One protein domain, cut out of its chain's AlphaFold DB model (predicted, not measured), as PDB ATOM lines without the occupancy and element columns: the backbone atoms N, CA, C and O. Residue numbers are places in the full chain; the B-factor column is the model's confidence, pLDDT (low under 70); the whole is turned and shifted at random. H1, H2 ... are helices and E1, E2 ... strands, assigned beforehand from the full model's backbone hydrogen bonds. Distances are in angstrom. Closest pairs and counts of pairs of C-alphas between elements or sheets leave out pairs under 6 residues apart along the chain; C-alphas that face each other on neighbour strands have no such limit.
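Overview. This is residues 621 to 695 and 771 to 818 of the 1272 residues of the protein "FHA domain-containing protein" of Cyanidioschyzon merolae (strain 10D) (UniProt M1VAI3). The two long helices H3 and H5 make a V, with the end of H3 meeting the beginning of H5 at its corner, and the small strand hairpin of E1 and E2 sits in its mouth. H1 packs on one side of the V with its last residues on H5, H2 is near both H1 and the beginning of H3, and short H4 packs on the end of H3 at the corner. The printed part has 123 residues, with five named helices and two named strands in the order H1, E1, E2, H2, H3, H4, H5; the sheet, E1 - E2, is antiparallel and the class is mostly helix. The whole is compact, with a radius of gyration of the C-alphas of 14.6 A and a rounded outline of 38 by 35 by 26 A.

Along the chain. Look first at the strands: E1 is residues 643 to 645 and E2 is residues 655 to 657. Find C-alpha 674 at (-8.174, 32.475, 25.900); from there H3 runs 28.3 A to residue 693. H5 begins at C-alpha 796, (-34.637, 29.653, 33.724), and runs 28.6 A to C-alpha 816 at (-25.534, 32.618, 6.758). H1, residues 626 to 639, is 20.0 A long. The shorter helices are H2, residues 659 to 665, and H4, residues 776 to 781.

Arrangement. In the hairpin of E1 and E2, find N 644 and O 656 at 2.8 A, within hydrogen-bond range. The closest C-alphas of E1 and H5 are those of Tyr 643 and Leu 814, 7.5 A apart; for E2 and H3 they are those of His 657 and Glu 678, 7.8 A apart. H3 with residues 685 to 692 touches H5 at residues 796 to 803, at a steep tilt of 56 degrees, opposite ways; their closest C-alphas, Cys 688 and Ala 799, are 4.5 A apart. H1 touches H5 with residues 636 to 639 alone, at a steep tilt of 44 degrees, the same way, closest at the C-alphas of Val 637 and Ala 802, 5.3 A. H2 is close to H3 but not clearly touching, with the C-alphas of Trp 659 and Pro 674 closest at 5.9 A. H4 touches H3, about perpendicular at 77 degrees, where the C-alphas of Ala 693 and Leu 779 come closest at 5.1 A; H4 and H5 are apart. In H2, H3 and H5 every O i to N i+4 pair is within hydrogen-bond range; in H1 it is 9 of 10 and in H4 1 of 2.

Size, cuts and confidence. The C-alphas of Pro 649 and Asn 793, the two farthest apart, are 40.3 A from each other. Residues 696 to 770 are not printed, and C-alphas 695 and 771 are 13.7 A apart across the cut. The link from H4 to H5, residues 782 to 795, is long. Look for pLDDT under 70 at residue 649, residues 651 to 653 and residues 771 to 772; the mean of the printed part is 90.5.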
ATOM      1  N   ALA A 621      -5.439  37.422  38.707       86.38
ATOM      2  CA  ALA A 621      -5.928  38.299  37.644       86.38
ATOM      3  C   ALA A 621      -6.887  37.566  36.686       86.38
ATOM      4  O   ALA A 621      -7.879  38.157  36.271       86.38
ATOM      5  N   GLN A 622      -6.638  36.279  36.415       92.12
ATOM      6  CA  GLN A 622      -7.495  35.400  35.605       92.12
ATOM      7  C   GLN A 622      -8.842  35.062  36.274       92.12
ATOM      8  O   GLN A 622      -9.792  34.652  35.613       92.12
ATOM      9  N   ARG A 623      -8.986  35.261  37.590       92.19
ATOM     10  CA  ARG A 623     -10.270  35.058  38.279       92.19
ATOM     11  C   ARG A 623     -11.212  36.231  38.027       92.19
ATOM     12  O   ARG A 623     -11.009  37.325  38.558       92.19
ATOM     13  N   PHE A 624     -12.296  35.981  37.297       92.94
ATOM     14  CA  PHE A 624     -13.386  36.940  37.158       92.94
ATOM     15  C   PHE A 624     -13.972  37.294  38.530       92.94
ATOM     16  O   PHE A 624     -14.400  36.429  39.296       92.94
ATOM     17  N   ASN A 625     -14.084  38.587  38.830       93.19
ATOM     18  CA  ASN A 625     -14.910  39.026  39.954       93.19
ATOM     19  C   ASN A 625     -16.408  38.995  39.579       93.19
ATOM     20  O   ASN A 625     -16.759  39.109  38.405       93.19
ATOM     21  N   ARG A 626     -17.310  38.923  40.573       92.31
ATOM     22  CA  ARG A 626     -18.779  38.829  40.376       92.31
ATOM     23  C   ARG A 626     -19.385  39.869  39.414       92.31
ATOM     24  O   ARG A 626     -20.437  39.604  38.839       92.31
ATOM     25  N   ARG A 627     -18.767  41.045  39.236       93.38
ATOM     26  CA  ARG A 627     -19.198  42.027  38.227       93.38
ATOM     27  C   ARG A 627     -18.723  41.632  36.827       93.38
ATOM     28  O   ARG A 627     -19.548  41.636  35.922       93.38
ATOM     29  N   GLN A 628     -17.451  41.261  36.660       94.94
ATOM     30  CA  GLN A 628     -16.942  40.783  35.367       94.94
ATOM     31  C   GLN A 628     -17.725  39.554  34.885       94.94
ATOM     32  O   GLN A 628     -18.000  39.474  33.698       94.94
ATOM     33  N   VAL A 629     -18.147  38.644  35.777       95.50
ATOM     34  CA  VAL A 629     -19.006  37.496  35.408       95.50
ATOM     35  C   VAL A 629     -20.329  37.965  34.783       95.50
ATOM     36  O   VAL A 629     -20.697  37.505  33.707       95.50
ATOM     37  N   LYS A 630     -21.020  38.938  35.399       94.88
ATOM     38  CA  LYS A 630     -22.262  39.514  34.844       94.88
ATOM     39  C   LYS A 630     -22.033  40.316  33.556       94.88
ATOM     40  O   LYS A 630     -22.915  40.374  32.702       94.88
ATOM     41  N   GLU A 631     -20.873  40.952  33.410       94.81
ATOM     42  CA  GLU A 631     -20.489  41.655  32.179       94.81
ATOM     43  C   GLU A 631     -20.126  40.665  31.054       94.81
ATOM     44  O   GLU A 631     -20.453  40.929  29.900       94.81
ATOM     45  N   PHE A 632     -19.559  39.500  31.384       96.56
ATOM     46  CA  PHE A 632     -19.250  38.391  30.472       96.56
ATOM     47  C   PHE A 632     -20.506  37.649  30.004       96.56
ATOM     48  O   PHE A 632     -20.692  37.501  28.801       96.56
ATOM     49  N   GLU A 633     -21.422  37.303  30.918       96.25
ATOM     50  CA  GLU A 633     -22.773  36.816  30.582       96.25
ATOM     51  C   GLU A 633     -23.450  37.779  29.596       96.25
ATOM     52  O   GLU A 633     -23.866  37.387  28.508       96.25
ATOM     53  N   ARG A 634     -23.509  39.073  29.943       95.94
ATOM     54  CA  ARG A 634     -24.120  40.103  29.094       95.94
ATOM     55  C   ARG A 634     -23.433  40.214  27.731       95.94
ATOM     56  O   ARG A 634     -24.121  40.441  26.741       95.94
ATOM     57  N   ALA A 635     -22.111  40.074  27.672       96.44
ATOM     58  CA  ALA A 635     -21.351  40.101  26.429       96.44
ATOM     59  C   ALA A 635     -21.649  38.887  25.538       96.44
ATOM     60  O   ALA A 635     -22.029  39.079  24.385       96.44
ATOM     61  N   LEU A 636     -21.569  37.663  26.070       96.62
ATOM     62  CA  LEU A 636     -21.922  36.426  25.359       96.62
ATOM     63  C   LEU A 636     -23.358  36.477  24.818       96.62
ATOM     64  O   LEU A 636     -23.606  36.190  23.650       96.62
ATOM     65  N   VAL A 637     -24.306  36.913  25.649       96.25
ATOM     66  CA  VAL A 637     -25.732  36.996  25.300       96.25
ATOM     67  C   VAL A 637     -26.038  38.149  24.327       96.25
ATOM     68  O   VAL A 637     -27.090  38.138  23.685       96.25
ATOM     69  N   ASN A 638     -25.149  39.135  24.166       95.81
ATOM     70  CA  ASN A 638     -25.333  40.240  23.217       95.81
ATOM     71  C   ASN A 638     -24.534  40.095  21.919       95.81
ATOM     72  O   ASN A 638     -25.028  40.556  20.898       95.81
ATOM     73  N   TYR A 639     -23.347  39.489  21.932       96.25
ATOM     74  CA  TYR A 639     -22.459  39.407  20.764       96.25
ATOM     75  C   TYR A 639     -22.209  37.979  20.269       96.25
ATOM     76  O   TYR A 639     -21.593  37.818  19.216       96.25
ATOM     77  N   GLY A 640     -22.644  36.956  21.012       96.06
ATOM     78  CA  GLY A 640     -22.301  35.558  20.763       96.06
ATOM     79  C   GLY A 640     -20.815  35.265  20.976       96.06
ATOM     80  O   GLY A 640     -20.077  36.093  21.512       96.06
ATOM     81  N   LEU A 641     -20.379  34.105  20.483       94.88
ATOM     82  CA  LEU A 641     -18.972  33.847  20.185       94.88
ATOM     83  C   LEU A 641     -18.737  33.804  18.683       94.88
ATOM     84  O   LEU A 641     -19.637  33.529  17.885       94.88
ATOM     85  N   ASP A 642     -17.517  34.152  18.318       90.94
ATOM     86  CA  ASP A 642     -16.986  34.020  16.976       90.94
ATOM     87  C   ASP A 642     -16.269  32.669  16.867       90.94
ATOM     88  O   ASP A 642     -15.755  32.153  17.862       90.94
ATOM     89  N   TYR A 643     -16.279  32.065  15.681       89.38
ATOM     90  CA  TYR A 643     -15.896  30.667  15.483       89.38
ATOM     91  C   TYR A 643     -14.910  30.550  14.320       89.38
ATOM     92  O   TYR A 643     -15.216  30.978  13.206       89.38
ATOM     93  N   LEU A 644     -13.748  29.951  14.571       85.69
ATOM     94  CA  LEU A 644     -12.755  29.619  13.553       85.69
ATOM     95  C   LEU A 644     -12.957  28.166  13.095       85.69
ATOM     96  O   LEU A 644     -13.098  27.279  13.945       85.69
ATOM     97  N   PRO A 645     -12.941  27.888  11.776       78.81
ATOM     98  CA  PRO A 645     -12.787  26.529  11.278       78.81
ATOM     99  C   PRO A 645     -11.440  25.973  11.752       78.81
ATOM    100  O   PRO A 645     -10.401  26.591  11.524       78.81
ATOM    101  N   THR A 646     -11.441  24.812  12.406       79.50
ATOM    102  CA  THR A 646     -10.191  24.176  12.843       79.50
ATOM    103  C   THR A 646      -9.531  23.469  11.663       79.50
ATOM    104  O   THR A 646     -10.087  22.526  11.112       79.50
ATOM    105  N   GLU A 647      -8.318  23.887  11.297       71.50
ATOM    106  CA  GLU A 647      -7.532  23.301  10.193       71.50
ATOM    107  C   GLU A 647      -6.924  21.917  10.520       71.50
ATOM    108  O   GLU A 647      -6.133  21.388   9.742       71.50
ATOM    109  N   ARG A 648      -7.248  21.315  11.676       72.12
ATOM    110  CA  ARG A 648      -6.727  19.996  12.073       72.12
ATOM    111  C   ARG A 648      -7.415  18.898  11.252       72.12
ATOM    112  O   ARG A 648      -8.629  18.753  11.389       72.12
ATOM    113  N   PRO A 649      -6.676  18.073  10.484       65.12
ATOM    114  CA  PRO A 649      -7.269  16.970   9.722       65.12
ATOM    115  C   PRO A 649      -8.016  15.957  10.601       65.12
ATOM    116  O   PRO A 649      -8.990  15.355  10.159       65.12
ATOM    117  N   ASP A 650      -7.567  15.795  11.849       77.25
ATOM    118  CA  ASP A 650      -8.026  14.752  12.774       77.25
ATOM    119  C   ASP A 650      -9.336  15.100  13.510       77.25
ATOM    120  O   ASP A 650     -10.005  14.206  14.029       77.25
ATOM    121  N   ASP A 651      -9.731  16.381  13.541       65.94
ATOM    122  CA  ASP A 651     -11.054  16.820  14.012       65.94
ATOM    123  C   ASP A 651     -11.655  17.888  13.073       65.94
ATOM    124  O   ASP A 651     -11.623  19.085  13.380       65.94
ATOM    125  N   PRO A 652     -12.264  17.477  11.942       55.53
ATOM    126  CA  PRO A 652     -12.949  18.382  11.013       55.53
ATOM    127  C   PRO A 652     -14.261  18.970  11.575       55.53
ATOM    128  O   PRO A 652     -14.948  19.723  10.873       55.53
ATOM    129  N   HIS A 653     -14.619  18.623  12.817       57.12
ATOM    130  CA  HIS A 653     -15.717  19.201  13.593       57.12
ATOM    131  C   HIS A 653     -15.219  20.083  14.749       57.12
ATOM    132  O   HIS A 653     -16.039  20.658  15.464       57.12
ATOM    133  N   GLY A 654     -13.902  20.241  14.905       75.62
ATOM    134  CA  GLY A 654     -13.308  21.124  15.894       75.62
ATOM    135  C   GLY A 654     -13.768  22.561  15.668       75.62
ATOM    136  O   GLY A 654     -13.523  23.156  14.613       75.62
ATOM    137  N   ILE A 655     -14.413  23.140  16.674       80.56
ATOM    138  CA  ILE A 655     -14.819  24.544  16.691       80.56
ATOM    139  C   ILE A 655     -13.935  25.260  17.712       80.56
ATOM    140  O   ILE A 655     -14.079  25.049  18.913       80.56
ATOM    141  N   VAL A 656     -13.019  26.103  17.230       88.69
ATOM    142  CA  VAL A 656     -12.193  26.970  18.081       88.69
ATOM    143  C   VAL A 656     -12.862  28.336  18.182       88.69
ATOM    144  O   VAL A 656     -13.190  28.952  17.167       88.69
ATOM    145  N   HIS A 657     -13.067  28.830  19.400       93.12
ATOM    146  CA  HIS A 657     -13.655  30.149  19.628       93.12
ATOM    147  C   HIS A 657     -12.635  31.269  19.357       93.12
ATOM    148  O   HIS A 657     -11.527  31.268  19.899       93.12
ATOM    149  N   ASP A 658     -13.012  32.264  18.548       93.38
ATOM    150  CA  ASP A 658     -12.216  33.479  18.344       93.38
ATOM    151  C   ASP A 658     -12.394  34.437  19.530       93.38
ATOM    152  O   ASP A 658     -13.149  35.420  19.514       93.38
ATOM    153  N   TRP A 659     -11.625  34.149  20.576       94.62
ATOM    154  CA  TRP A 659     -11.513  35.004  21.747       94.62
ATOM    155  C   TRP A 659     -10.942  36.395  21.428       94.62
ATOM    156  O   TRP A 659     -11.221  37.333  22.173       94.62
ATOM    157  N   LEU A 660     -10.229  36.598  20.310       92.81
ATOM    158  CA  LEU A 660      -9.705  37.914  19.925       92.81
ATOM    159  C   LEU A 660     -10.822  38.841  19.423       92.81
ATOM    160  O   LEU A 660     -10.851  40.012  19.817       92.81
ATOM    161  N   ARG A 661     -11.761  38.360  18.593       88.56
ATOM    162  CA  ARG A 661     -12.926  39.160  18.155       88.56
ATOM    163  C   ARG A 661     -13.879  39.445  19.320       88.56
ATOM    164  O   ARG A 661     -14.356  40.578  19.438       88.56
ATOM    165  N   PHE A 662     -14.049  38.500  20.248       94.19
ATOM    166  CA  PHE A 662     -14.800  38.725  21.489       94.19
ATOM    167  C   PHE A 662     -14.133  39.765  22.413       94.19
ATOM    168  O   PHE A 662     -14.788  40.715  22.848       94.19
ATOM    169  N   VAL A 663     -12.819  39.663  22.657       93.75
ATOM    170  CA  VAL A 663     -12.045  40.620  23.475       93.75
ATOM    171  C   VAL A 663     -12.103  42.042  22.908       93.75
ATOM    172  O   VAL A 663     -12.270  42.989  23.676       93.75
ATOM    173  N   ARG A 664     -12.047  42.221  21.578       92.31
ATOM    174  CA  ARG A 664     -12.191  43.547  20.934       92.31
ATOM    175  C   ARG A 664     -13.531  44.221  21.254       92.31
ATOM    176  O   ARG A 664     -13.571  45.439  21.404       92.31
ATOM    177  N   ARG A 665     -14.611  43.442  21.389       90.06
ATOM    178  CA  ARG A 665     -15.944  43.916  21.811       90.06
ATOM    179  C   ARG A 665     -16.056  44.112  23.327       90.06
ATOM    180  O   ARG A 665     -16.936  44.835  23.791       90.06
ATOM    181  N   CYS A 666     -15.164  43.492  24.100       91.94
ATOM    182  CA  CYS A 666     -15.258  43.371  25.553       91.94
ATOM    183  C   CYS A 666     -13.950  43.780  26.268       91.94
ATOM    184  O   CYS A 666     -13.288  42.930  26.868       91.94
ATOM    185  N   PRO A 667     -13.572  45.076  26.307       90.19
ATOM    186  CA  PRO A 667     -12.274  45.510  26.850       90.19
ATOM    187  C   PRO A 667     -11.996  45.128  28.318       90.19
ATOM    188  O   PRO A 667     -10.852  45.151  28.762       90.19
ATOM    189  N   PHE A 668     -13.018  44.756  29.095       93.62
ATOM    190  CA  PHE A 668     -12.861  44.292  30.480       93.62
ATOM    191  C   PHE A 668     -12.311  42.855  30.606       93.62
ATOM    192  O   PHE A 668     -11.923  42.471  31.711       93.62
ATOM    193  N   VAL A 669     -12.256  42.083  29.507       93.06
ATOM    194  CA  VAL A 669     -11.592  40.766  29.439       93.06
ATOM    195  C   VAL A 669     -10.257  40.780  28.684       93.06
ATOM    196  O   VAL A 669      -9.640  39.735  28.538       93.06
ATOM    197  N   GLN A 670      -9.743  41.942  28.264       93.56
ATOM    198  CA  GLN A 670      -8.503  42.040  27.464       93.56
ATOM    199  C   GLN A 670      -7.206  41.591  28.172       93.56
ATOM    200  O   GLN A 670      -6.136  41.627  27.571       93.56
ATOM    201  N   TYR A 671      -7.296  41.219  29.451       91.94
ATOM    202  CA  TYR A 671      -6.203  40.671  30.262       91.94
ATOM    203  C   TYR A 671      -6.422  39.194  30.631       91.94
ATOM    204  O   TYR A 671      -5.606  38.620  31.356       91.94
ATOM    205  N   MET A 672      -7.525  38.595  30.174       94.75
ATOM    206  CA  MET A 672      -7.815  37.185  30.401       94.75
ATOM    207  C   MET A 672      -7.166  36.338  29.305       94.75
ATOM    208  O   MET A 672      -7.110  36.752  28.147       94.75
ATOM    209  N   LEU A 673      -6.679  35.162  29.678       94.44
ATOM    210  CA  LEU A 673      -6.151  34.171  28.751       94.44
ATOM    211  C   LEU A 673      -7.308  33.508  27.976       94.44
ATOM    212  O   LEU A 673      -8.368  33.294  28.575       94.44
ATOM    213  N   PRO A 674      -7.146  33.169  26.680       94.62
ATOM    214  CA  PRO A 674      -8.174  32.475  25.900       94.62
ATOM    215  C   PRO A 674      -8.678  31.196  26.576       94.62
ATOM    216  O   PRO A 674      -9.875  30.945  26.592       94.62
ATOM    217  N   GLU A 675      -7.786  30.442  27.216       94.06
ATOM    218  CA  GLU A 675      -8.090  29.205  27.938       94.06
ATOM    219  C   GLU A 675      -9.013  29.469  29.140       94.06
ATOM    220  O   GLU A 675      -9.980  28.749  29.364       94.06
ATOM    221  N   THR A 676      -8.783  30.560  29.875       94.69
ATOM    222  CA  THR A 676      -9.666  30.992  30.969       94.69
ATOM    223  C   THR A 676     -11.015  31.497  30.449       94.69
ATOM    224  O   THR A 676     -12.038  31.323  31.107       94.69
ATOM    225  N   LEU A 677     -11.061  32.122  29.270       96.38
ATOM    226  CA  LEU A 677     -12.330  32.522  28.653       96.38
ATOM    227  C   LEU A 677     -13.141  31.305  28.184       96.38
ATOM    228  O   LEU A 677     -14.358  31.276  28.379       96.38
ATOM    229  N   GLU A 678     -12.455  30.288  27.662       95.56
ATOM    230  CA  GLU A 678     -13.012  28.991  27.283       95.56
ATOM    231  C   GLU A 678     -13.633  28.268  28.489       95.56
ATOM    232  O   GLU A 678     -14.816  27.935  28.455       95.56
ATOM    233  N   GLU A 679     -12.891  28.120  29.596       94.25
ATOM    234  CA  GLU A 679     -13.391  27.543  30.856       94.25
ATOM    235  C   GLU A 679     -14.688  28.225  31.328       94.25
ATOM    236  O   GLU A 679     -15.693  27.561  31.593       94.25
ATOM    237  N   TYR A 680     -14.697  29.562  31.387       96.00
ATOM    238  CA  TYR A 680     -15.854  30.333  31.858       96.00
ATOM    239  C   TYR A 680     -17.053  30.271  30.903       96.00
ATOM    240  O   TYR A 680     -18.194  30.376  31.356       96.00
ATOM    241  N   TYR A 681     -16.827  30.109  29.598       96.88
ATOM    242  CA  TYR A 681     -17.896  29.908  28.619       96.88
ATOM    243  C   TYR A 681     -18.483  28.499  28.693       96.88
ATOM    244  O   TYR A 681     -19.707  28.356  28.722       96.88
ATOM    245  N   ILE A 682     -17.638  27.472  28.791       95.00
ATOM    246  CA  ILE A 682     -18.075  26.083  28.950       95.00
ATOM    247  C   ILE A 682     -18.921  25.950  30.224       95.00
ATOM    248  O   ILE A 682     -20.023  25.405  30.166       95.00
ATOM    249  N   ASP A 683     -18.475  26.509  31.352       95.75
ATOM    250  CA  ASP A 683     -19.242  26.491  32.603       95.75
ATOM    251  C   ASP A 683     -20.525  27.336  32.544       95.75
ATOM    252  O   ASP A 683     -21.539  26.945  33.127       95.75
ATOM    253  N   PHE A 684     -20.534  28.448  31.800       97.19
ATOM    254  CA  PHE A 684     -21.759  29.216  31.554       97.19
ATOM    255  C   PHE A 684     -22.793  28.410  30.758       97.19
ATOM    256  O   PHE A 684     -23.971  28.382  31.118       97.19
ATOM    257  N   VAL A 685     -22.365  27.734  29.688       96.69
ATOM    258  CA  VAL A 685     -23.241  26.907  28.846       96.69
ATOM    259  C   VAL A 685     -23.729  25.675  29.613       96.69
ATOM    260  O   VAL A 685     -24.925  25.386  29.572       96.69
ATOM    261  N   ARG A 686     -22.853  25.002  30.377       95.50
ATOM    262  CA  ARG A 686     -23.229  23.912  31.297       95.50
ATOM    263  C   ARG A 686     -24.313  24.360  32.273       95.50
ATOM    264  O   ARG A 686     -25.343  23.699  32.354       95.50
ATOM    265  N   GLU A 687     -24.128  25.489  32.960       96.75
ATOM    266  CA  GLU A 687     -25.121  26.003  33.911       96.75
ATOM    267  C   GLU A 687     -26.434  26.391  33.211       96.75
ATOM    268  O   GLU A 687     -27.506  26.114  33.744       96.75
ATOM    269  N   CYS A 688     -26.389  26.944  31.990       97.00
ATOM    270  CA  CYS A 688     -27.600  27.199  31.203       97.00
ATOM    271  C   CYS A 688     -28.399  25.910  30.944       97.00
ATOM    272  O   CYS A 688     -29.606  25.887  31.187       97.00
ATOM    273  N   TYR A 689     -27.748  24.836  30.481       96.62
ATOM    274  CA  TYR A 689     -28.416  23.545  30.285       96.62
ATOM    275  C   TYR A 689     -28.882  22.939  31.619       96.62
ATOM    276  O   TYR A 689     -30.019  22.481  31.697       96.62
ATOM    277  N   ARG A 690     -28.076  23.010  32.689       96.06
ATOM    278  CA  ARG A 690     -28.410  22.492  34.030       96.06
ATOM    279  C   ARG A 690     -29.670  23.158  34.594       96.06
ATOM    280  O   ARG A 690     -30.585  22.473  35.046       96.06
ATOM    281  N   VAL A 691     -29.761  24.487  34.511       95.62
ATOM    282  CA  VAL A 691     -30.926  25.287  34.943       95.62
ATOM    283  C   VAL A 691     -32.177  25.002  34.100       95.62
ATOM    284  O   VAL A 691     -33.296  25.141  34.590       95.62
ATOM    285  N   LEU A 692     -32.022  24.584  32.841       95.44
ATOM    286  CA  LEU A 692     -33.147  24.189  31.989       95.44
ATOM    287  C   LEU A 692     -33.587  22.742  32.223       95.44
ATOM    288  O   LEU A 692     -34.786  22.486  32.204       95.44
ATOM    289  N   ALA A 693     -32.650  21.827  32.475       94.69
ATOM    290  CA  ALA A 693     -32.899  20.408  32.719       94.69
ATOM    291  C   ALA A 693     -33.353  20.087  34.155       94.69
ATOM    292  O   ALA A 693     -33.947  19.028  34.390       94.69
ATOM    293  N   THR A 694     -33.101  21.012  35.093       93.38
ATOM    294  CA  THR A 694     -33.751  21.085  36.411       93.38
ATOM    295  C   THR A 694     -35.210  21.508  36.205       93.38
ATOM    296  O   THR A 694     -35.567  22.681  36.332       93.38
ATOM    297  N   ASP A 695     -36.053  20.563  35.792       70.06
ATOM    298  CA  ASP A 695     -37.478  20.805  35.575       70.06
ATOM    299  C   ASP A 695     -38.210  21.007  36.915       70.06
ATOM    300  O   ASP A 695     -38.016  20.206  37.830       70.06
ATOM    301  N   GLU A 771     -38.238  26.152  21.846       55.03
ATOM    302  CA  GLU A 771     -37.596  24.999  22.511       55.03
ATOM    303  C   GLU A 771     -36.827  24.094  21.527       55.03
ATOM    304  O   GLU A 771     -35.784  23.564  21.893       55.03
ATOM    305  N   ALA A 772     -37.290  23.940  20.280       62.25
ATOM    306  CA  ALA A 772     -36.791  22.927  19.337       62.25
ATOM    307  C   ALA A 772     -35.336  23.133  18.854       62.25
ATOM    308  O   ALA A 772     -34.793  22.273  18.169       62.25
ATOM    309  N   SER A 773     -34.697  24.256  19.204       71.31
ATOM    310  CA  SER A 773     -33.278  24.531  18.926       71.31
ATOM    311  C   SER A 773     -32.346  24.245  20.118       71.31
ATOM    312  O   SER A 773     -31.201  24.694  20.116       71.31
ATOM    313  N   ILE A 774     -32.837  23.576  21.167       84.94
ATOM    314  CA  ILE A 774     -32.063  23.176  22.352       84.94
ATOM    315  C   ILE A 774     -31.816  21.666  22.269       84.94
ATOM    316  O   ILE A 774     -32.764  20.900  22.120       84.94
ATOM    317  N   ASP A 775     -30.555  21.232  22.360       85.94
ATOM    318  CA  ASP A 775     -30.194  19.812  22.238       85.94
ATOM    319  C   ASP A 775     -30.708  18.999  23.452       85.94
ATOM    320  O   ASP A 775     -30.246  19.235  24.578       85.94
ATOM    321  N   PRO A 776     -31.632  18.032  23.264       87.88
ATOM    322  CA  PRO A 776     -32.153  17.219  24.360       87.88
ATOM    323  C   PRO A 776     -31.079  16.320  24.983       87.88
ATOM    324  O   PRO A 776     -31.084  16.125  26.196       87.88
ATOM    325  N   ALA A 777     -30.099  15.846  24.205       89.62
ATOM    326  CA  ALA A 777     -29.018  15.006  24.716       89.62
ATOM    327  C   ALA A 777     -28.025  15.796  25.590       89.62
ATOM    328  O   ALA A 777     -27.278  15.195  26.366       89.62
ATOM    329  N   MET A 778     -28.013  17.130  25.482       88.81
ATOM    330  CA  MET A 778     -27.306  18.019  26.411       88.81
ATOM    331  C   MET A 778     -28.150  18.379  27.633       88.81
ATOM    332  O   MET A 778     -27.584  18.514  28.715       88.81
ATOM    333  N   LEU A 779     -29.478  18.485  27.506       91.69
ATOM    334  CA  LEU A 779     -30.364  18.639  28.666       91.69
ATOM    335  C   LEU A 779     -30.279  17.423  29.598       91.69
ATOM    336  O   LEU A 779     -30.092  17.605  30.795       91.69
ATOM    337  N   GLU A 780     -30.343  16.196  29.073       91.12
ATOM    338  CA  GLU A 780     -30.225  14.985  29.902       91.12
ATOM    339  C   GLU A 780     -28.882  14.927  30.643       91.12
ATOM    340  O   GLU A 780     -28.869  14.875  31.872       91.12
ATOM    341  N   ARG A 781     -27.758  15.054  29.919       87.69
ATOM    342  CA  ARG A 781     -26.405  15.092  30.508       87.69
ATOM    343  C   ARG A 781     -26.220  16.218  31.527       87.69
ATOM    344  O   ARG A 781     -25.461  16.064  32.479       87.69
ATOM    345  N   ALA A 782     -26.899  17.351  31.352       92.88
ATOM    346  CA  ALA A 782     -26.771  18.481  32.263       92.88
ATOM    347  C   ALA A 782     -27.527  18.321  33.587       92.88
ATOM    348  O   ALA A 782     -27.362  19.174  34.456       92.88
ATOM    349  N   ARG A 783     -28.305  17.248  33.790       92.00
ATOM    350  CA  ARG A 783     -28.849  16.910  35.117       92.00
ATOM    351  C   ARG A 783     -27.758  16.461  36.094       92.00
ATOM    352  O   ARG A 783     -27.863  16.757  37.280       92.00
ATOM    353  N   ASP A 784     -26.695  15.839  35.585       92.81
ATOM    354  CA  ASP A 784     -25.600  15.282  36.391       92.81
ATOM    355  C   ASP A 784     -24.483  16.301  36.702       92.81
ATOM    356  O   ASP A 784     -23.587  16.021  37.502       92.81
ATOM    357  N   PHE A 785     -24.498  17.491  36.086       90.88
ATOM    358  CA  PHE A 785     -23.479  18.511  36.352       90.88
ATOM    359  C   PHE A 785     -23.716  19.215  37.702       90.88
ATOM    360  O   PHE A 785     -24.821  19.707  37.956       90.88
ATOM    361  N   PRO A 786     -22.680  19.357  38.556       92.19
ATOM    362  CA  PRO A 786     -22.793  20.124  39.791       92.19
ATOM    363  C   PRO A 786     -23.065  21.610  39.490       92.19
ATOM    364  O   PRO A 786     -22.563  22.134  38.491       92.19
ATOM    365  N   PRO A 787     -23.829  22.320  40.341       91.06
ATOM    366  CA  PRO A 787     -24.187  23.716  40.106       91.06
ATOM    367  C   PRO A 787     -22.955  24.629  40.098       91.06
ATOM    368  O   PRO A 787     -22.124  24.594  41.011       91.06
ATOM    369  N   SER A 788     -22.847  25.485  39.079       90.50
ATOM    370  CA  SER A 788     -21.680  26.344  38.895       90.50
ATOM    371  C   SER A 788     -21.571  27.409  39.990       90.50
ATOM    372  O   SER A 788     -22.416  28.299  40.127       90.50
ATOM    373  N   THR A 789     -20.455  27.391  40.723       91.69
ATOM    374  CA  THR A 789     -20.138  28.407  41.745       91.69
ATOM    375  C   THR A 789     -19.933  29.815  41.166       91.69
ATOM    376  O   THR A 789     -19.980  30.803  41.907       91.69
ATOM    377  N   LEU A 790     -19.736  29.923  39.846       90.50
ATOM    378  CA  LEU A 790     -19.533  31.177  39.119       90.50
ATOM    379  C   LEU A 790     -20.861  31.863  38.765       90.50
ATOM    380  O   LEU A 790     -20.964  33.089  38.868       90.50
ATOM    381  N   PHE A 791     -21.892  31.083  38.417       93.50
ATOM    382  CA  PHE A 791     -23.180  31.569  37.904       93.50
ATOM    383  C   PHE A 791     -24.411  31.270  38.804       93.50
ATOM    384  O   PHE A 791     -25.502  31.073  38.270       93.50
ATOM    385  N   PRO A 792     -24.341  31.327  40.156       90.06
ATOM    386  CA  PRO A 792     -25.391  30.820  41.060       90.06
ATOM    387  C   PRO A 792     -26.701  31.640  41.088       90.06
ATOM    388  O   PRO A 792     -27.540  31.435  41.954       90.06
ATOM    389  N   ASN A 793     -26.863  32.619  40.192       92.12
ATOM    390  CA  ASN A 793     -28.051  33.474  40.072       92.12
ATOM    391  C   ASN A 793     -28.517  33.553  38.604       92.12
ATOM    392  O   ASN A 793     -28.853  34.634  38.103       92.12
ATOM    393  N   LEU A 794     -28.440  32.433  37.882       95.12
ATOM    394  CA  LEU A 794     -28.955  32.284  36.525       95.12
ATOM    395  C   LEU A 794     -30.358  31.663  36.587       95.12
ATOM    396  O   LEU A 794     -30.512  30.509  36.967       95.12
ATOM    397  N   ASP A 795     -31.386  32.433  36.236       95.12
ATOM    398  CA  ASP A 795     -32.771  31.952  36.210       95.12
ATOM    399  C   ASP A 795     -33.123  31.252  34.883       95.12
ATOM    400  O   ASP A 795     -32.463  31.442  33.858       95.12
ATOM    401  N   ARG A 796     -34.206  30.459  34.883       94.62
ATOM    402  CA  ARG A 796     -34.637  29.653  33.724       94.62
ATOM    403  C   ARG A 796     -34.978  30.499  32.489       94.62
ATOM    404  O   ARG A 796     -34.703  30.073  31.367       94.62
ATOM    405  N   LYS A 797     -35.512  31.718  32.671       95.38
ATOM    406  CA  LYS A 797     -35.820  32.646  31.566       95.38
ATOM    407  C   LYS A 797     -34.521  33.179  30.934       95.38
ATOM    408  O   LYS A 797     -34.413  33.205  29.706       95.38
ATOM    409  N   ARG A 798     -33.509  33.535  31.738       94.94
ATOM    410  CA  ARG A 798     -32.171  33.954  31.273       94.94
ATOM    411  C   ARG A 798     -31.367  32.814  30.652       94.94
ATOM    412  O   ARG A 798     -30.839  33.022  29.565       94.94
ATOM    413  N   ALA A 799     -31.348  31.623  31.250       96.50
ATOM    414  CA  ALA A 799     -30.694  30.437  30.687       96.50
ATOM    415  C   ALA A 799     -31.226  30.103  29.278       96.50
ATOM    416  O   ALA A 799     -30.452  29.998  28.324       96.50
ATOM    417  N   ARG A 800     -32.559  30.054  29.108       95.25
ATOM    418  CA  ARG A 800     -33.193  29.857  27.792       95.25
ATOM    419  C   ARG A 800     -32.816  30.960  26.802       95.25
ATOM    420  O   ARG A 800     -32.416  30.677  25.675       95.25
ATOM    421  N   LYS A 801     -32.929  32.226  27.222       94.62
ATOM    422  CA  LYS A 801     -32.617  33.403  26.393       94.62
ATOM    423  C   LYS A 801     -31.142  33.441  25.975       94.62
ATOM    424  O   LYS A 801     -30.852  33.901  24.874       94.62
ATOM    425  N   ALA A 802     -30.236  32.941  26.815       96.19
ATOM    426  CA  ALA A 802     -28.816  32.818  26.519       96.19
ATOM    427  C   ALA A 802     -28.548  31.755  25.447       96.19
ATOM    428  O   ALA A 802     -27.982  32.099  24.411       96.19
ATOM    429  N   LEU A 803     -29.012  30.510  25.631       96.12
ATOM    430  CA  LEU A 803     -28.799  29.441  24.642       96.12
ATOM    431  C   LEU A 803     -29.405  29.783  23.275       96.12
ATOM    432  O   LEU A 803     -28.727  29.638  22.261       96.12
ATOM    433  N   VAL A 804     -30.631  30.319  23.234       93.38
ATOM    434  CA  VAL A 804     -31.278  30.734  21.974       93.38
ATOM    435  C   VAL A 804     -30.473  31.824  21.254       93.38
ATOM    436  O   VAL A 804     -30.368  31.799  20.031       93.38
ATOM    437  N   ARG A 805     -29.860  32.767  21.985       95.06
ATOM    438  CA  ARG A 805     -29.020  33.825  21.394       95.06
ATOM    439  C   ARG A 805     -27.640  33.323  20.964       95.06
ATOM    440  O   ARG A 805     -27.179  33.714  19.897       95.06
ATOM    441  N   LEU A 806     -27.006  32.437  21.735       95.56
ATOM    442  CA  LEU A 806     -25.751  31.781  21.346       95.56
ATOM    443  C   LEU A 806     -25.943  30.937  20.076       95.56
ATOM    444  O   LEU A 806     -25.176  31.079  19.126       95.56
ATOM    445  N   HIS A 807     -27.013  30.138  20.019       93.62
ATOM    446  CA  HIS A 807     -27.392  29.372  18.831       93.62
ATOM    447  C   HIS A 807     -27.661  30.289  17.627       93.62
ATOM    448  O   HIS A 807     -27.129  30.039  16.550       93.62
ATOM    449  N   LEU A 808     -28.398  31.393  17.812       94.31
ATOM    450  CA  LEU A 808     -28.639  32.391  16.763       94.31
ATOM    451  C   LEU A 808     -27.327  32.948  16.187       94.31
ATOM    452  O   LEU A 808     -27.169  32.975  14.970       94.31
ATOM    453  N   PHE A 809     -26.362  33.338  17.028       95.94
ATOM    454  CA  PHE A 809     -25.053  33.802  16.548       95.94
ATOM    455  C   PHE A 809     -24.244  32.700  15.851       95.94
ATOM    456  O   PHE A 809     -23.577  32.984  14.854       95.94
ATOM    457  N   ARG A 810     -24.329  31.446  16.317       93.62
ATOM    458  CA  ARG A 810     -23.700  30.289  15.662       93.62
ATOM    459  C   ARG A 810     -24.281  30.043  14.267       93.62
ATOM    460  O   ARG A 810     -23.510  29.920  13.318       93.62
ATOM    461  N   VAL A 811     -25.608  30.055  14.124       93.75
ATOM    462  CA  VAL A 811     -26.303  29.928  12.828       93.75
ATOM    463  C   VAL A 811     -25.933  31.085  11.894       93.75
ATOM    464  O   VAL A 811     -25.485  30.859  10.766       93.75
ATOM    465  N   LEU A 812     -26.033  32.324  12.389       95.25
ATOM    466  CA  LEU A 812     -25.704  33.541  11.647       95.25
ATOM    467  C   LEU A 812     -24.279  33.501  11.080       95.25
ATOM    468  O   LEU A 812     -24.080  33.795   9.906       95.25
ATOM    469  N   ARG A 813     -23.285  33.121  11.892       94.62
ATOM    470  CA  ARG A 813     -21.868  33.158  11.496       94.62
ATOM    471  C   ARG A 813     -21.450  31.973  10.635       94.62
ATOM    472  O   ARG A 813     -20.827  32.190   9.603       94.62
ATOM    473  N   LEU A 814     -21.794  30.745  11.029       90.69
ATOM    474  CA  LEU A 814     -21.294  29.535  10.365       90.69
ATOM    475  C   LEU A 814     -22.043  29.175   9.073       90.69
ATOM    476  O   LEU A 814     -21.457  28.520   8.214       90.69
ATOM    477  N   TYR A 815     -23.307  29.592   8.918       90.56
ATOM    478  CA  TYR A 815     -24.153  29.158   7.795       90.56
ATOM    479  C   TYR A 815     -24.658  30.313   6.925       90.56
ATOM    480  O   TYR A 815     -24.798  30.126   5.722       90.56
ATOM    481  N   VAL A 816     -24.920  31.496   7.498       94.19
ATOM    482  CA  VAL A 816     -25.534  32.618   6.758       94.19
ATOM    483  C   VAL A 816     -24.489  33.621   6.258       94.19
ATOM    484  O   VAL A 816     -24.419  33.887   5.062       94.19
ATOM    485  N   LEU A 817     -23.633  34.143   7.141       93.75
ATOM    486  CA  LEU A 817     -22.561  35.086   6.785       93.75
ATOM    487  C   LEU A 817     -21.307  34.399   6.215       93.75
ATOM    488  O   LEU A 817     -20.456  35.074   5.641       93.75
ATOM    489  N   ALA A 818     -21.213  33.070   6.323       92.19
ATOM    490  CA  ALA A 818     -20.202  32.253   5.645       92.19
ATOM    491  C   ALA A 818     -20.492  32.035   4.142       92.19
ATOM    492  O   ALA A 818     -19.665  31.454   3.434       92.19
TER     493      ALA A 818